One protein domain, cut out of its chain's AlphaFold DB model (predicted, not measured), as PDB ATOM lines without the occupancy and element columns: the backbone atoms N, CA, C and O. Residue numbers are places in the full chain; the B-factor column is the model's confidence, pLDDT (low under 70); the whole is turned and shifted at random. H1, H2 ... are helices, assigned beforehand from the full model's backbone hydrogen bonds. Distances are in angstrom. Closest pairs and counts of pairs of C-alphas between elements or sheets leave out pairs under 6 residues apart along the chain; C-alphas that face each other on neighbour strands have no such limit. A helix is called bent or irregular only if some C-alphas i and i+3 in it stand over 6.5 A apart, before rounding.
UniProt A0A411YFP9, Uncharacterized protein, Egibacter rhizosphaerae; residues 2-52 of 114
ATOM      1  N   ALA A   2     169.471 134.820 145.897       55.06
ATOM      2  CA  ALA A   2     170.036 135.952 146.648       55.06
ATOM      3  C   ALA A   2     170.808 136.986 145.796       55.06
ATOM      4  O   ALA A   2     170.731 138.179 146.072       55.06
ATOM      5  N   VAL A   3     171.508 136.553 144.739       59.38
ATOM      6  CA  VAL A   3     172.282 137.450 143.856       59.38
ATOM      7  C   VAL A   3     171.367 138.393 143.067       59.38
ATOM      8  O   VAL A   3     171.597 139.595 143.064       59.38
ATOM      9  N   ARG A   4     170.265 137.880 142.497       69.75
ATOM     10  CA  ARG A   4     169.248 138.704 141.813       69.75
ATOM     11  C   ARG A   4     168.611 139.727 142.759       69.75
ATOM     12  O   ARG A   4     168.453 140.878 142.380       69.75
ATOM     13  N   GLY A   5     168.319 139.333 144.001       68.88
ATOM     14  CA  GLY A   5     167.774 140.244 145.015       68.88
ATOM     15  C   GLY A   5     168.742 141.361 145.418       68.88
ATOM     16  O   GLY A   5     168.319 142.503 145.576       68.88
ATOM     17  N   ARG A   6     170.043 141.059 145.532       77.38
ATOM     18  CA  ARG A   6     171.077 142.069 145.821       77.38
ATOM     19  C   ARG A   6     171.271 143.028 144.648       77.38
ATOM     20  O   ARG A   6     171.349 144.224 144.879       77.38
ATOM     21  N   VAL A   7     171.287 142.532 143.410       78.94
ATOM     22  CA  VAL A   7     171.418 143.377 142.207       78.94
ATOM     23  C   VAL A   7     170.244 144.351 142.078       78.94
ATOM     24  O   VAL A   7     170.465 145.532 141.830       78.94
ATOM     25  N   VAL A   8     169.011 143.894 142.318       78.44
ATOM     26  CA  VAL A   8     167.825 144.771 142.302       78.44
ATOM     27  C   VAL A   8     167.890 145.815 143.418       78.44
ATOM     28  O   VAL A   8     167.635 146.987 143.161       78.44
ATOM     29  N   LEU A   9     168.284 145.425 144.635       80.94
ATOM     30  CA  LEU A   9     168.432 146.358 145.756       80.94
ATOM     31  C   LEU A   9     169.466 147.452 145.450       80.94
ATOM     32  O   LEU A   9     169.167 148.632 145.605       80.94
ATOM     33  N   TRP A  10     170.653 147.068 144.974       83.25
ATOM     34  CA  TRP A  10     171.704 148.018 144.605       83.25
ATOM     35  C   TRP A  10     171.284 148.923 143.443       83.25
ATOM     36  O   TRP A  10     171.595 150.110 143.467       83.25
ATOM     37  N   GLY A  11     170.521 148.402 142.478       83.50
ATOM     38  CA  GLY A  11     169.945 149.200 141.393       83.50
ATOM     39  C   GLY A  11     168.960 150.264 141.888       83.50
ATOM     40  O   GLY A  11     169.040 151.414 141.464       83.50
ATOM     41  N   VAL A  12     168.075 149.915 142.828       82.12
ATOM     42  CA  VAL A  12     167.119 150.864 143.429       82.12
ATOM     43  C   VAL A  12     167.840 151.933 144.254       82.12
ATOM     44  O   VAL A  12     167.512 153.111 144.143       82.12
ATOM     45  N   VAL A  13     168.851 151.545 145.037       82.19
ATOM     46  CA  VAL A  13     169.661 152.485 145.831       82.19
ATOM     47  C   VAL A  13     170.443 153.444 144.929       82.19
ATOM     48  O   VAL A  13     170.453 154.645 145.184       82.19
ATOM     49  N   ALA A  14     171.055 152.941 143.853       81.69
ATOM     50  CA  ALA A  14     171.785 153.769 142.897       81.69
ATOM     51  C   ALA A  14     170.861 154.766 142.180       81.69
ATOM     52  O   ALA A  14     171.195 155.944 142.076       81.69
ATOM     53  N   LEU A  15     169.675 154.326 141.746       81.12
ATOM     54  CA  LEU A  15     168.685 155.204 141.117       81.12
ATOM     55  C   LEU A  15     168.189 156.288 142.085       81.12
ATOM     56  O   LEU A  15     168.118 157.456 141.713       81.12
ATOM     57  N   ALA A  16     167.900 155.919 143.335       74.31
ATOM     58  CA  ALA A  16     167.496 156.856 144.382       74.31
ATOM     59  C   ALA A  16     168.575 157.916 144.662       74.31
ATOM     60  O   ALA A  16     168.254 159.097 144.796       74.31
ATOM     61  N   ALA A  17     169.851 157.514 144.693       77.31
ATOM     62  CA  ALA A  17     170.976 158.430 144.861       77.31
ATOM     63  C   ALA A  17     171.130 159.386 143.666       77.31
ATOM     64  O   ALA A  17     171.334 160.579 143.868       77.31
ATOM     65  N   VAL A  18     170.978 158.892 142.431       79.62
ATOM     66  CA  VAL A  18     171.025 159.733 141.222       79.62
ATOM     67  C   VAL A  18     169.890 160.755 141.219       79.62
ATOM     68  O   VAL A  18     170.143 161.924 140.959       79.62
ATOM     69  N   VAL A  19     168.661 160.353 141.556       75.44
ATOM     70  CA  VAL A  19     167.520 161.279 141.644       75.44
ATOM     71  C   VAL A  19     167.765 162.338 142.721       75.44
ATOM     72  O   VAL A  19     167.589 163.520 142.446       75.44
ATOM     73  N   ALA A  20     168.235 161.945 143.907       69.50
ATOM     74  CA  ALA A  20     168.517 162.879 144.999       69.50
ATOM     75  C   ALA A  20     169.666 163.861 144.695       69.50
ATOM     76  O   ALA A  20     169.653 164.978 145.194       69.50
ATOM     77  N   LEU A  21     170.660 163.454 143.897       74.31
ATOM     78  CA  LEU A  21     171.791 164.307 143.511       74.31
ATOM     79  C   LEU A  21     171.496 165.179 142.282       74.31
ATOM     80  O   LEU A  21     172.083 166.247 142.140       74.31
ATOM     81  N   ALA A  22     170.623 164.722 141.379       77.00
ATOM     82  CA  ALA A  22     170.299 165.417 140.133       77.00
ATOM     83  C   ALA A  22     169.093 166.363 140.251       77.00
ATOM     84  O   ALA A  22     168.800 167.092 139.304       77.00
ATOM     85  N   THR A  23     168.371 166.341 141.373       73.75
ATOM     86  CA  THR A  23     167.163 167.148 141.575       73.75
ATOM     87  C   THR A  23     167.151 167.782 142.966       73.75
ATOM     88  O   THR A  23     167.583 167.157 143.926       73.75
ATOM     89  N   ASP A  24     166.578 168.984 143.102       77.88
ATOM     90  CA  ASP A  24     166.290 169.646 144.396       77.88
ATOM     91  C   ASP A  24     165.120 168.977 145.152       77.88
ATOM     92  O   ASP A  24     164.364 169.603 145.899       77.88
ATOM     93  N   VAL A  25     164.905 167.681 144.923       74.38
ATOM     94  CA  VAL A  25     163.821 166.938 145.553       74.38
ATOM     95  C   VAL A  25     164.163 166.754 147.030       74.38
ATOM     96  O   VAL A  25     165.201 166.173 147.357       74.38
ATOM     97  N   PRO A  26     163.284 167.192 147.952       79.62
ATOM     98  CA  PRO A  26     163.511 167.005 149.374       79.62
ATOM     99  C   PRO A  26     163.753 165.533 149.702       79.62
ATOM    100  O   PRO A  26     162.983 164.663 149.286       79.62
ATOM    101  N   ALA A  27     164.781 165.259 150.508       76.50
ATOM    102  CA  ALA A  27     165.197 163.901 150.866       76.50
ATOM    103  C   ALA A  27     164.046 163.027 151.405       76.50
ATOM    104  O   ALA A  27     164.060 161.809 151.236       76.50
ATOM    105  N   ALA A  28     163.016 163.640 151.997       80.81
ATOM    106  CA  ALA A  28     161.803 162.971 152.460       80.81
ATOM    107  C   ALA A  28     161.087 162.155 151.364       80.81
ATOM    108  O   ALA A  28     160.592 161.066 151.651       80.81
ATOM    109  N   TYR A  29     161.077 162.621 150.112       81.56
ATOM    110  CA  TYR A  29     160.419 161.920 148.999       81.56
ATOM    111  C   TYR A  29     161.185 160.684 148.518       81.56
ATOM    112  O   TYR A  29     160.608 159.831 147.851       81.56
ATOM    113  N   VAL A  30     162.463 160.562 148.878       78.38
ATOM    114  CA  VAL A  30     163.293 159.394 148.563       78.38
ATOM    115  C   VAL A  30     163.362 158.455 149.766       78.38
ATOM    116  O   VAL A  30     163.126 157.251 149.648       78.38
ATOM    117  N   LEU A  31     163.624 159.007 150.951       82.12
ATOM    118  CA  LEU A  31     163.744 158.243 152.190       82.12
ATOM    119  C   LEU A  31     162.406 157.662 152.650       82.12
ATOM    120  O   LEU A  31     162.387 156.538 153.144       82.12
ATOM    121  N   GLY A  32     161.293 158.376 152.465       87.00
ATOM    122  CA  GLY A  32     159.960 157.914 152.859       87.00
ATOM    123  C   GLY A  32     159.570 156.587 152.192       87.00
ATOM    124  O   GLY A  32     159.313 155.613 152.900       87.00
ATOM    125  N   PRO A  33     159.586 156.494 150.849       86.44
ATOM    126  CA  PRO A  33     159.320 155.242 150.143       86.44
ATOM    127  C   PRO A  33     160.314 154.126 150.483       86.44
ATOM    128  O   PRO A  33     159.896 152.983 150.663       86.44
ATOM    129  N   LEU A  34     161.611 154.437 150.620       83.31
ATOM    130  CA  LEU A  34     162.623 153.445 151.009       83.31
ATOM    131  C   LEU A  34     162.354 152.874 152.405       83.31
ATOM    132  O   LEU A  34     162.405 151.657 152.592       83.31
ATOM    133  N   LEU A  35     162.026 153.736 153.369       88.38
ATOM    134  CA  LEU A  35     161.667 153.327 154.723       88.38
ATOM    135  C   LEU A  35     160.373 152.508 154.723       88.38
ATOM    136  O   LEU A  35     160.320 151.455 155.353       88.38
ATOM    137  N   GLY A  36     159.357 152.937 153.969       92.19
ATOM    138  CA  GLY A  36     158.111 152.189 153.809       92.19
ATOM    139  C   GLY A  36     158.346 150.784 153.248       92.19
ATOM    140  O   GLY A  36     157.815 149.807 153.774       92.19
ATOM    141  N   LEU A  37     159.207 150.658 152.238       90.88
ATOM    142  CA  LEU A  37     159.563 149.374 151.635       90.88
ATOM    143  C   LEU A  37     160.364 148.492 152.606       90.88
ATOM    144  O   LEU A  37     160.148 147.278 152.653       90.88
ATOM    145  N   ALA A  38     161.238 149.087 153.422       90.31
ATOM    146  CA  ALA A  38     161.950 148.382 154.485       90.31
ATOM    147  C   ALA A  38     160.986 147.832 155.550       90.31
ATOM    148  O   ALA A  38     161.050 146.643 155.867       90.31
ATOM    149  N   ILE A  39     160.054 148.657 156.041       94.56
ATOM    150  CA  ILE A  39     159.022 148.250 157.010       94.56
ATOM    151  C   ILE A  39     158.162 147.123 156.431       94.56
ATOM    152  O   ILE A  39     157.972 146.096 157.081       94.56
ATOM    153  N   LEU A  40     157.695 147.274 155.189       93.94
ATOM    154  CA  LEU A  40     156.876 146.270 154.513       93.94
ATOM    155  C   LEU A  40     157.615 144.930 154.385       93.94
ATOM    156  O   LEU A  40     157.041 143.870 154.635       93.94
ATOM    157  N   ARG A  41     158.908 144.968 154.039       90.38
ATOM    158  CA  ARG A  41     159.747 143.769 153.936       90.38
ATOM    159  C   ARG A  41     159.885 143.053 155.280       90.38
ATOM    160  O   ARG A  41     159.820 141.826 155.311       90.38
ATOM    161  N   VAL A  42     160.073 143.805 156.366       90.56
ATOM    162  CA  VAL A  42     160.125 143.246 157.727       90.56
ATOM    163  C   VAL A  42     158.779 142.629 158.097       90.56
ATOM    164  O   VAL A  42     158.749 141.476 158.514       90.56
ATOM    165  N   GLY A  43     157.671 143.334 157.852       90.56
ATOM    166  CA  GLY A  43     156.325 142.821 158.114       90.56
ATOM    167  C   GLY A  43     156.061 141.490 157.408       90.56
ATOM    168  O   GLY A  43     155.688 140.511 158.052       90.56
ATOM    169  N   PHE A  44     156.339 141.403 156.103       89.44
ATOM    170  CA  PHE A  44     156.188 140.147 155.361       89.44
ATOM    171  C   PHE A  44     157.114 139.031 155.858       89.44
ATOM    172  O   PHE A  44     156.700 137.873 155.867       89.44
ATOM    173  N   ALA A  45     158.337 139.346 156.291       86.38
ATOM    174  CA  ALA A  45     159.232 138.348 156.875       86.38
ATOM    175  C   ALA A  45     158.666 137.774 158.185       86.38
ATOM    176  O   ALA A  45     158.712 136.561 158.384       86.38
ATOM    177  N   THR A  46     158.081 138.620 159.037       84.69
ATOM    178  CA  THR A  46     157.404 138.189 160.268       84.69
ATOM    179  C   THR A  46     156.189 137.315 159.962       84.69
ATOM    180  O   THR A  46     156.053 136.240 160.540       84.69
ATOM    181  N   PHE A  47     155.341 137.709 159.007       86.81
ATOM    182  CA  PHE A  47     154.200 136.881 158.597       86.81
ATOM    183  C   PHE A  47     154.624 135.552 157.962       86.81
ATOM    184  O   PHE A  47     153.948 134.546 158.157       86.81
ATOM    185  N   GLY A  48     155.762 135.514 157.265       78.62
ATOM    186  CA  GLY A  48     156.324 134.279 156.717       78.62
ATOM    187  C   GLY A  48     156.586 133.206 157.781       78.62
ATOM    188  O   GLY A  48     156.496 132.020 157.477       78.62
ATOM    189  N   GLN A  49     156.829 133.597 159.037       72.81
ATOM    190  CA  GLN A  49     157.017 132.649 160.137       72.81
ATOM    191  C   GLN A  49     155.725 131.939 160.556       72.81
ATOM    192  O   GLN A  49     155.803 130.855 161.122       72.81
ATOM    193  N   LEU A  50     154.546 132.494 160.249       76.81
ATOM    194  CA  LEU A  50     153.266 131.844 160.561       76.81
ATOM    195  C   LEU A  50     153.049 130.562 159.745       76.81
ATOM    196  O   LEU A  50     152.392 129.644 160.219       76.81
ATOM    197  N   GLY A  51     153.585 130.511 158.523       65.00
ATOM    198  CA  GLY A  51     153.507 129.342 157.641       65.00
ATOM    199  C   GLY A  51     154.804 128.537 157.561       65.00
ATOM    200  O   GLY A  51     154.849 127.528 156.862       65.00
ATOM    201  N   ALA A  52     155.870 128.981 158.229       64.94
ATOM    202  CA  ALA A  52     157.143 128.282 158.219       64.94
ATOM    203  C   ALA A  52     157.048 127.037 159.109       64.94
ATOM    204  O   ALA A  52     157.084 127.124 160.335       64.94
TER     205      ALA A  52
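This is residues 2 to 52 of the 114 residues of an uncharacterized protein of Egibacter rhizosphaerae (UniProt A0A411YFP9). Two long helices, H2 and H1, make a narrow, open V: they come near each other close to the link that joins them, and their far parts, residues 2 to 11 of H1 and 35 to 51 of H2, stand free. The printed part has 51 residues with two named helices, H1 then H2 along the chain, and no named strand; the class is all helix. The whole is loose, with a radius of gyration of the C-alphas of 13.9 A, and flat, spanning 44 by 24 by 6 A.

The longest helix, H2, holds residues 28 to 51 and measures 35.0 A from first to last C-alpha. Its C-alpha 28 is at (161.803, 162.971, 152.460) and its C-alpha 51 at (153.507, 129.342, 157.641). H1 holds residues 2 to 22, is 30.2 A long and begins with C-alpha 2 at (170.036, 135.952, 146.648). Neither helix is bent.

H2 and H1 are close but not clearly touching, with 2 pairs of C-alphas within 8 A. Their closest C-alphas are those of Val 30 and Ala 16, 6.4 A apart, while the centres are 16.4 A apart. They run opposite ways at a shallow tilt of 19 degrees. In H1 every O i to N i+4 pair is within hydrogen-bond range; in H2 it is 16 of 20.

The two C-alphas farthest apart, those of Asp 24 and Ala 52, are 44.6 A apart. The printed part has no cut, and the link from H1 to H2, five residues, is tight. Residues 21 to 26 stand free. The mean pLDDT of the printed part is 80.0; residues 2 to 5, 20 and 51 to 52 are under 70.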